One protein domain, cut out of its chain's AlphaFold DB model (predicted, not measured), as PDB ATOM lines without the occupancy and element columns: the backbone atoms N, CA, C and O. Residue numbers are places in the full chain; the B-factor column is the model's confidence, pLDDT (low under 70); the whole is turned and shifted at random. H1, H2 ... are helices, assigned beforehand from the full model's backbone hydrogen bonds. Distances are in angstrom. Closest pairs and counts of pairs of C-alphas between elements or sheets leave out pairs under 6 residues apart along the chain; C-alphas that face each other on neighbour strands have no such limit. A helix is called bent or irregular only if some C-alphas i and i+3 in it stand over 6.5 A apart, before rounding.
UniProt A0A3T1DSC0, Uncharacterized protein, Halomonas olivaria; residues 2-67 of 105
ATOM      1  N   HIS A   2      61.321  15.382 -34.198       89.75
ATOM      2  CA  HIS A   2      60.404  14.942 -35.266       89.75
ATOM      3  C   HIS A   2      59.140  15.806 -35.419       89.75
ATOM      4  O   HIS A   2      58.834  16.228 -36.526       89.75
ATOM      5  N   ALA A   3      58.456  16.139 -34.317       88.50
ATOM      6  CA  ALA A   3      57.233  16.951 -34.362       88.50
ATOM      7  C   ALA A   3      57.445  18.332 -35.010       88.50
ATOM      8  O   ALA A   3      56.627  18.762 -35.812       88.50
ATOM      9  N   VAL A   4      58.573  18.989 -34.725       91.50
ATOM     10  CA  VAL A   4      58.907  20.301 -35.306       91.50
ATOM     11  C   VAL A   4      59.104  20.190 -36.817       91.50
ATOM     12  O   VAL A   4      58.587  21.014 -37.563       91.50
ATOM     13  N   LEU A   5      59.808  19.149 -37.275       93.88
ATOM     14  CA  LEU A   5      60.022  18.910 -38.703       93.88
ATOM     15  C   LEU A   5      58.701  18.611 -39.421       93.88
ATOM     16  O   LEU A   5      58.444  19.164 -40.484       93.88
ATOM     17  N   VAL A   6      57.838  17.792 -38.815       94.81
ATOM     18  CA  VAL A   6      56.502  17.492 -39.349       94.81
ATOM     19  C   VAL A   6      55.649  18.758 -39.431       94.81
ATOM     20  O   VAL A   6      55.084  19.036 -40.483       94.81
ATOM     21  N   MET A   7      55.598  19.564 -38.366       91.62
ATOM     22  CA  MET A   7      54.871  20.837 -38.367       91.62
ATOM     23  C   MET A   7      55.399  21.798 -39.431       91.62
ATOM     24  O   MET A   7      54.606  22.426 -40.126       91.62
ATOM     25  N   PHE A   8      56.721  21.891 -39.594       93.25
ATOM     26  CA  PHE A   8      57.331  22.717 -40.630       93.25
ATOM     27  C   PHE A   8      56.886  22.272 -42.025       93.25
ATOM     28  O   PHE A   8      56.358  23.085 -42.782       93.25
ATOM     29  N   VAL A   9      57.006  20.980 -42.341       94.88
ATOM     30  CA  VAL A   9      56.583  20.433 -43.639       94.88
ATOM     31  C   VAL A   9      55.092  20.671 -43.879       94.88
ATOM     32  O   VAL A   9      54.726  21.186 -44.933       94.88
ATOM     33  N   ILE A  10      54.234  20.378 -42.896       94.00
ATOM     34  CA  ILE A  10      52.788  20.626 -42.999       94.00
ATOM     35  C   ILE A  10      52.508  22.115 -43.222       94.00
ATOM     36  O   ILE A  10      51.676  22.443 -44.059       94.00
ATOM     37  N   SER A  11      53.213  23.016 -42.535       92.19
ATOM     38  CA  SER A  11      53.016  24.460 -42.699       92.19
ATOM     39  C   SER A  11      53.363  24.940 -44.109       92.19
ATOM     40  O   SER A  11      52.596  25.699 -44.693       92.19
ATOM     41  N   VAL A  12      54.475  24.464 -44.684       92.94
ATOM     42  CA  VAL A  12      54.885  24.813 -46.052       92.94
ATOM     43  C   VAL A  12      53.872  24.274 -47.057       92.94
ATOM     44  O   VAL A  12      53.463  25.000 -47.960       92.94
ATOM     45  N   LEU A  13      53.432  23.024 -46.886       93.19
ATOM     46  CA  LEU A  13      52.442  22.402 -47.766       93.19
ATOM     47  C   LEU A  13      51.085  23.106 -47.685       93.19
ATOM     48  O   LEU A  13      50.508  23.423 -48.720       93.19
ATOM     49  N   ALA A  14      50.593  23.393 -46.480       89.88
ATOM     50  CA  ALA A  14      49.337  24.112 -46.285       89.88
ATOM     51  C   ALA A  14      49.388  25.506 -46.927       89.88
ATOM     52  O   ALA A  14      48.469  25.881 -47.652       89.88
ATOM     53  N   PHE A  15      50.491  26.236 -46.731       89.56
ATOM     54  CA  PHE A  15      50.693  27.556 -47.326       89.56
ATOM     55  C   PHE A  15      50.767  27.496 -48.862       89.56
ATOM     56  O   PHE A  15      50.175  28.326 -49.541       89.56
ATOM     57  N   ALA A  16      51.430  26.480 -49.426       87.94
ATOM     58  CA  ALA A  16      51.508  26.270 -50.875       87.94
ATOM     59  C   ALA A  16      50.161  25.899 -51.513       87.94
ATOM     60  O   ALA A  16      49.876  26.292 -52.642       87.94
ATOM     61  N   ILE A  17      49.313  25.152 -50.801       87.44
ATOM     62  CA  ILE A  17      47.977  24.790 -51.289       87.44
ATOM     63  C   ILE A  17      47.031  25.999 -51.246       87.44
ATOM     64  O   ILE A  17      46.129  26.086 -52.078       87.44
ATOM     65  N   GLN A  18      47.251  26.951 -50.334       78.94
ATOM     66  CA  GLN A  18      46.379  28.114 -50.153       78.94
ATOM     67  C   GLN A  18      46.224  28.973 -51.413       78.94
ATOM     68  O   GLN A  18      45.114  29.408 -51.700       78.94
ATOM     69  N   ASP A  19      47.286  29.149 -52.201       69.94
ATOM     70  CA  ASP A  19      47.232  29.930 -53.449       69.94
ATOM     71  C   ASP A  19      46.309  29.287 -54.509       69.94
ATOM     72  O   ASP A  19      45.744  29.965 -55.364       69.94
ATOM     73  N   ASN A  20      46.067  27.973 -54.408       73.38
ATOM     74  CA  ASN A  20      45.183  27.231 -55.312       73.38
ATOM     75  C   ASN A  20      43.712  27.206 -54.859       73.38
ATOM     76  O   ASN A  20      42.847  26.766 -55.615       73.38
ATOM     77  N   LEU A  21      43.405  27.651 -53.636       70.88
ATOM     78  CA  LEU A  21      42.050  27.630 -53.062       70.88
ATOM     79  C   LEU A  21      41.183  28.833 -53.496       70.88
ATOM     80  O   LEU A  21      40.025  28.939 -53.090       70.88
ATOM     81  N   GLY A  22      41.717  29.713 -54.349       71.69
ATOM     82  CA  GLY A  22      41.042  30.890 -54.896       71.69
ATOM     83  C   GLY A  22      41.693  32.201 -54.456       71.69
ATOM     84  O   GLY A  22      42.594  32.210 -53.625       71.69
ATOM     85  N   ASP A  23      41.237  33.324 -55.020       78.69
ATOM     86  CA  ASP A  23      41.813  34.633 -54.703       78.69
ATOM     87  C   ASP A  23      41.416  35.075 -53.278       78.69
ATOM     88  O   ASP A  23      40.235  35.359 -53.036       78.69
ATOM     89  N   PRO A  24      42.370  35.171 -52.330       78.69
ATOM     90  CA  PRO A  24      42.074  35.593 -50.963       78.69
ATOM     91  C   PRO A  24      41.458  36.995 -50.921       78.69
ATOM     92  O   PRO A  24      40.589  37.256 -50.091       78.69
ATOM     93  N   VAL A  25      41.822  37.882 -51.855       81.94
ATOM     94  CA  VAL A  25      41.250  39.231 -51.922       81.94
ATOM     95  C   VAL A  25      39.762  39.154 -52.255       81.94
ATOM     96  O   VAL A  25      38.954  39.787 -51.576       81.94
ATOM     97  N   GLN A  26      39.362  38.317 -53.218       80.88
ATOM     98  CA  GLN A  26      37.942  38.114 -53.530       80.88
ATOM     99  C   GLN A  26      37.156  37.545 -52.345       80.88
ATOM    100  O   GLN A  26      36.013  37.950 -52.124       80.88
ATOM    101  N   GLN A  27      37.753  36.640 -51.567       78.38
ATOM    102  CA  GLN A  27      37.107  36.072 -50.379       78.38
ATOM    103  C   GLN A  27      36.922  37.114 -49.262       78.38
ATOM    104  O   GLN A  27      35.921  37.072 -48.542       78.38
ATOM    105  N   MET A  28      37.851  38.068 -49.146       77.38
ATOM    106  CA  MET A  28      37.803  39.149 -48.159       77.38
ATOM    107  C   MET A  28      36.785  40.239 -48.505       77.38
ATOM    108  O   MET A  28      35.975  40.595 -47.651       77.38
ATOM    109  N   VAL A  29      36.833  40.789 -49.724       79.75
ATOM    110  CA  VAL A  29      36.045  41.987 -50.086       79.75
ATOM    111  C   VAL A  29      34.785  41.699 -50.902       79.75
ATOM    112  O   VAL A  29      33.931  42.570 -51.056       79.75
ATOM    113  N   GLY A  30      34.625  40.471 -51.392       73.31
ATOM    114  CA  GLY A  30      33.474  40.063 -52.190       73.31
ATOM    115  C   GLY A  30      33.506  40.560 -53.641       73.31
ATOM    116  O   GLY A  30      34.358  41.345 -54.070       73.31
ATOM    117  N   GLN A  31      32.542  40.074 -54.429       70.81
ATOM    118  CA  GLN A  31      32.511  40.295 -55.879       70.81
ATOM    119  C   GLN A  31      32.186  41.741 -56.301       70.81
ATOM    120  O   GLN A  31      32.436  42.104 -57.447       70.81
ATOM    121  N   SER A  32      31.687  42.572 -55.385       75.62
ATOM    122  CA  SER A  32      31.223  43.941 -55.642       75.62
ATOM    123  C   SER A  32      32.324  45.010 -55.678       75.62
ATOM    124  O   SER A  32      32.042  46.135 -56.083       75.62
ATOM    125  N   VAL A  33      33.555  44.690 -55.269       81.00
ATOM    126  CA  VAL A  33      34.679  45.646 -55.276       81.00
ATOM    127  C   VAL A  33      35.351  45.719 -56.657       81.00
ATOM    128  O   VAL A  33      35.628  44.659 -57.228       81.00
ATOM    129  N   PRO A  34      35.640  46.925 -57.196       86.62
ATOM    130  CA  PRO A  34      36.339  47.098 -58.471       86.62
ATOM    131  C   PRO A  34      37.707  46.405 -58.511       86.62
ATOM    132  O   PRO A  34      38.449  46.408 -57.531       86.62
ATOM    133  N   GLU A  35      38.093  45.887 -59.680       84.25
ATOM    134  CA  GLU A  35      39.392  45.216 -59.882       84.25
ATOM    135  C   GLU A  35      40.598  46.096 -59.517       84.25
ATOM    136  O   GLU A  35      41.582  45.604 -58.969       84.25
ATOM    137  N   SER A  36      40.518  47.410 -59.748       85.75
ATOM    138  CA  SER A  36      41.586  48.347 -59.377       85.75
ATOM    139  C   SER A  36      41.821  48.403 -57.867       85.75
ATOM    140  O   SER A  36      42.962  48.458 -57.419       85.75
ATOM    141  N   GLU A  37      40.748  48.352 -57.081       86.12
ATOM    142  CA  GLU A  37      40.815  48.372 -55.619       86.12
ATOM    143  C   GLU A  37      41.281  47.011 -55.079       86.12
ATOM    144  O   GLU A  37      42.072  46.948 -54.138       86.12
ATOM    145  N   ARG A  38      40.906  45.905 -55.739       85.62
ATOM    146  CA  ARG A  38      41.453  44.572 -55.434       85.62
ATOM    147  C   ARG A  38      42.958  44.500 -55.653       85.62
ATOM    148  O   ARG A  38      43.657  43.954 -54.804       85.62
ATOM    149  N   ALA A  39      43.457  45.050 -56.759       86.81
ATOM    150  CA  ALA A  39      44.886  45.076 -57.055       86.81
ATOM    151  C   ALA A  39      45.669  45.862 -55.991       86.81
ATOM    152  O   ALA A  39      46.718  45.404 -55.539       86.81
ATOM    153  N   GLU A  40      45.126  46.990 -55.528       87.88
ATOM    154  CA  GLU A  40      45.725  47.775 -54.445       87.88
ATOM    155  C   GLU A  40      45.755  46.995 -53.123       87.88
ATOM    156  O   GLU A  40      46.783  46.948 -52.446       87.88
ATOM    157  N   ILE A  41      44.659  46.322 -52.764       86.44
ATOM    158  CA  ILE A  41      44.603  45.473 -51.564       86.44
ATOM    159  C   ILE A  41      45.604  44.320 -51.673       86.44
ATOM    160  O   ILE A  41      46.305  44.023 -50.706       86.44
ATOM    161  N   ARG A  42      45.709  43.692 -52.846       87.06
ATOM    162  CA  ARG A  42      46.638  42.589 -53.107       87.06
ATOM    163  C   ARG A  42      48.088  43.011 -52.888       87.06
ATOM    164  O   ARG A  42      48.841  42.296 -52.225       87.06
ATOM    165  N   GLU A  43      48.445  44.192 -53.383       88.31
ATOM    166  CA  GLU A  43      49.764  44.792 -53.193       88.31
ATOM    167  C   GLU A  43      50.021  45.123 -51.718       88.31
ATOM    168  O   GLU A  43      51.049  44.747 -51.161       88.31
ATOM    169  N   ARG A  44      49.050  45.742 -51.033       86.62
ATOM    170  CA  ARG A  44      49.160  46.087 -49.605       86.62
ATOM    171  C   ARG A  44      49.301  44.868 -48.696       86.62
ATOM    172  O   ARG A  44      49.960  44.956 -47.663       86.62
ATOM    173  N   LEU A  45      48.685  43.746 -49.062       84.56
ATOM    174  CA  LEU A  45      48.828  42.468 -48.361       84.56
ATOM    175  C   LEU A  45      50.126  41.727 -48.740       84.56
ATOM    176  O   LEU A  45      50.473  40.737 -48.096       84.56
ATOM    177  N   GLY A  46      50.861  42.206 -49.749       86.94
ATOM    178  CA  GLY A  46      52.077  41.576 -50.260       86.94
ATOM    179  C   GLY A  46      51.821  40.218 -50.912       86.94
ATOM    180  O   GLY A  46      52.700  39.363 -50.929       86.94
ATOM    181  N   LEU A  47      50.616  40.001 -51.443       85.94
ATOM    182  CA  LEU A  47      50.236  38.758 -52.124       85.94
ATOM    183  C   LEU A  47      50.881  38.628 -53.515       85.94
ATOM    184  O   LEU A  47      50.820  37.563 -54.126       85.94
ATOM    185  N   ASN A  48      51.493  39.708 -54.008       88.69
ATOM    186  CA  ASN A  48      52.294  39.734 -55.233       88.69
ATOM    187  C   ASN A  48      53.784  39.439 -54.976       88.69
ATOM    188  O   ASN A  48      54.549  39.281 -55.928       88.69
ATOM    189  N   ASP A  49      54.208  39.351 -53.708       90.38
ATOM    190  CA  ASP A  49      55.596  39.047 -53.358       90.38
ATOM    191  C   ASP A  49      55.956  37.594 -53.733       90.38
ATOM    192  O   ASP A  49      55.085  36.721 -53.774       90.38
ATOM    193  N   PRO A  50      57.244  37.259 -53.938       91.88
ATOM    194  CA  PRO A  50      57.658  35.873 -54.133       91.88
ATOM    195  C   PRO A  50      57.220  34.970 -52.972       91.88
ATOM    196  O   PRO A  50      57.319  35.358 -51.806       91.88
ATOM    197  N   PHE A  51      56.832  33.727 -53.279       89.50
ATOM    198  CA  PHE A  51      56.343  32.739 -52.305       89.50
ATOM    199  C   PHE A  51      57.187  32.662 -51.021       89.50
ATOM    200  O   PHE A  51      56.656  32.685 -49.914       89.50
ATOM    201  N   LEU A  52      58.516  32.621 -51.162       91.56
ATOM    202  CA  LEU A  52      59.437  32.538 -50.026       91.56
ATOM    203  C   LEU A  52      59.366  33.765 -49.108       91.56
ATOM    204  O   LEU A  52      59.496  33.623 -47.895       91.56
ATOM    205  N   VAL A  53      59.146  34.957 -49.667       93.50
ATOM    206  CA  VAL A  53      59.006  36.204 -48.900       93.50
ATOM    207  C   VAL A  53      57.689  36.195 -48.129       93.50
ATOM    208  O   VAL A  53      57.679  36.504 -46.935       93.50
ATOM    209  N   GLN A  54      56.601  35.772 -48.780       92.06
ATOM    210  CA  GLN A  54      55.294  35.635 -48.137       92.06
ATOM    211  C   GLN A  54      55.343  34.612 -46.992       92.06
ATOM    212  O   GLN A  54      54.952  34.922 -45.865       92.06
ATOM    213  N   TYR A  55      55.904  33.426 -47.246       92.56
ATOM    214  CA  TYR A  55      56.032  32.377 -46.237       92.56
ATOM    215  C   TYR A  55      56.952  32.795 -45.086       92.56
ATOM    216  O   TYR A  55      56.622  32.555 -43.929       92.56
ATOM    217  N   ALA A  56      58.078  33.464 -45.355       94.19
ATOM    218  CA  ALA A  56      58.967  33.950 -44.299       94.19
ATOM    219  C   ALA A  56      58.280  34.988 -43.394       94.19
ATOM    220  O   ALA A  56      58.454  34.949 -42.174       94.19
ATOM    221  N   ARG A  57      57.471  35.889 -43.971       93.50
ATOM    222  CA  ARG A  57      56.657  36.857 -43.217       93.50
ATOM    223  C   ARG A  57      55.625  36.141 -42.346       93.50
ATOM    224  O   ARG A  57      55.552  36.424 -41.153       93.50
ATOM    225  N   PHE A  58      54.902  35.177 -42.917       92.38
ATOM    226  CA  PHE A  58      53.965  34.329 -42.180       92.38
ATOM    227  C   PHE A  58      54.658  33.580 -41.037       92.38
ATOM    228  O   PHE A  58      54.251  33.713 -39.890       92.38
ATOM    229  N   ALA A  59      55.739  32.852 -41.317       94.06
ATOM    230  CA  ALA A  59      56.453  32.049 -40.330       94.06
ATOM    231  C   ALA A  59      56.977  32.908 -39.171       94.06
ATOM    232  O   ALA A  59      56.850  32.516 -38.013       94.06
ATOM    233  N   LYS A  60      57.506  34.104 -39.463       95.38
ATOM    234  CA  LYS A  60      57.955  35.066 -38.447       95.38
ATOM    235  C   LYS A  60      56.812  35.536 -37.539       95.38
ATOM    236  O   LYS A  60      57.029  35.696 -36.340       95.38
ATOM    237  N   ASN A  61      55.629  35.786 -38.087       93.62
ATOM    238  CA  ASN A  61      54.469  36.206 -37.301       93.62
ATOM    239  C   ASN A  61      53.885  35.024 -36.510       93.62
ATOM    240  O   ASN A  61      53.619  35.149 -35.316       93.62
ATOM    241  N   ALA A  62      53.818  33.844 -37.127       93.25
ATOM    242  CA  ALA A  62      53.284  32.629 -36.522       93.25
ATOM    243  C   ALA A  62      54.076  32.197 -35.280       93.25
ATOM    244  O   ALA A  62      53.480  31.804 -34.279       93.25
ATOM    245  N   VAL A  63      55.410  32.330 -35.282       93.38
ATOM    246  CA  VAL A  63      56.222  32.049 -34.078       93.38
ATOM    247  C   VAL A  63      55.972  33.035 -32.931       93.38
ATOM    248  O   VAL A  63      56.283  32.719 -31.787       93.38
ATOM    249  N   GLN A  64      55.397  34.206 -33.213       94.75
ATOM    250  CA  GLN A  64      54.951  35.181 -32.210       94.75
ATOM    251  C   GLN A  64      53.482  34.963 -31.800       94.75
ATOM    252  O   GLN A  64      52.961  35.710 -30.977       94.75
ATOM    253  N   GLY A  65      52.817  33.942 -32.353       92.38
ATOM    254  CA  GLY A  65      51.408  33.637 -32.111       92.38
ATOM    255  C   GLY A  65      50.437  34.321 -33.074       92.38
ATOM    256  O   GLY A  65      49.232  34.120 -32.951       92.38
ATOM    257  N   ASP A  66      50.924  35.090 -34.048       93.69
ATOM    258  CA  ASP A  66      50.084  35.718 -35.066       93.69
ATOM    259  C   ASP A  66      50.038  34.860 -36.337       93.69
ATOM    260  O   ASP A  66      50.929  34.896 -37.186       93.69
ATOM    261  N   PHE A  67      48.973  34.068 -36.458       91.25
ATOM    262  CA  PHE A  67      48.699  33.232 -37.631       91.25
ATOM    263  C   PHE A  67      47.937  33.979 -38.736       91.25
ATOM    264  O   PHE A  67      47.571  33.375 -39.746       91.25
TER     265      PHE A  67
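This is residues 2 to 67 of the 105 residues of an uncharacterized protein of Halomonas olivaria (UniProt A0A3T1DSC0). One long helix, H1, runs along much of the long axis, and after its residue 21 the backbone turns through the short helix H2 and folds back through H3 to H4, which comes near the second half of H1 at a steep angle; the result is a drawn-out, open loop of four helices with few contacts, no closed bundle. Residues 2 to 7 of H1 stick out at one end, and the pair H2 and H3 makes the other end. The printed part has 66 residues with four named helices, in the order H1, H2, H3, H4, and no named strand; its class is all helix. It is loose, with a radius of gyration of the C-alphas of 13.9 A, and its outline is a rod spanning 46 by 21 by 20 A.

Begin with the longest helix, H1, residues 2 to 21. Find C-alpha 2 at (60.404, 14.942, -35.266); from there the helix runs 28.5 A to C-alpha 21 at (42.050, 27.630, -53.062). It is neither bent nor irregular, but only just: C-alphas 16 and 19 are 6.2 A apart. Two residues farther along you come to H2, residues 24 to 29, a short helix of six residues. Next look at H3, residues 35 to 44, which is 14.2 A from first to last C-alpha. Last comes H4, residues 51 to 62, 16.1 A long, and you find its last C-alpha, 62, at (53.284, 32.629, -36.522).

Start again from H1, which touches no helix but is near H4. Look at Phe 15 and Tyr 55, whose C-alphas, the closest of H1 and H4, are 7.3 A apart. With 2 pairs of C-alphas within 8 A the two helices are close but not clearly touching. They run opposite ways at a steep tilt of 56 degrees, and their centres are 11.8 A apart. From the other end of H1 go on to H2 and H3, the one pair of helices that touch, with 4 pairs of C-alphas within 8 A. Their closest C-alphas are those of Val 25 and Arg 38, 6.4 A apart. H2 and H3 run opposite ways at a steep tilt of 63 degrees, with 10.2 A from centre to centre. H1 and H2 are apart, though they follow each other in the chain, and so are H3 and H4. H1 and H3 are apart as well, as are H2 and H4. Along the backbones of H2, H3 and H4 you find each O i to N i+4 pair within hydrogen-bond range; in H1 it is 13 of 16.

Look for the two C-alphas farthest apart and you find those of His 2 and Pro 34, 46.4 A from each other. The first and last printed C-alphas, those of His 2 and Phe 67, are 21.8 A apart. Residues 2 to 7, which belong to H1, stand free, and so do residues 60 to 65, of which 60 to 62 belong to H4. Without these stretches the body of 54 residues spans 37 by 20 by 18 A. The printed part, residues 2 to 67, has no cut. The links from H1 to H2 and from H2 to H3 are tight, the link from H3 to H4 is short, and no link is long. The mean pLDDT of the printed part is 87.1, and one printed residue, Asp 19 in H1, is under 70.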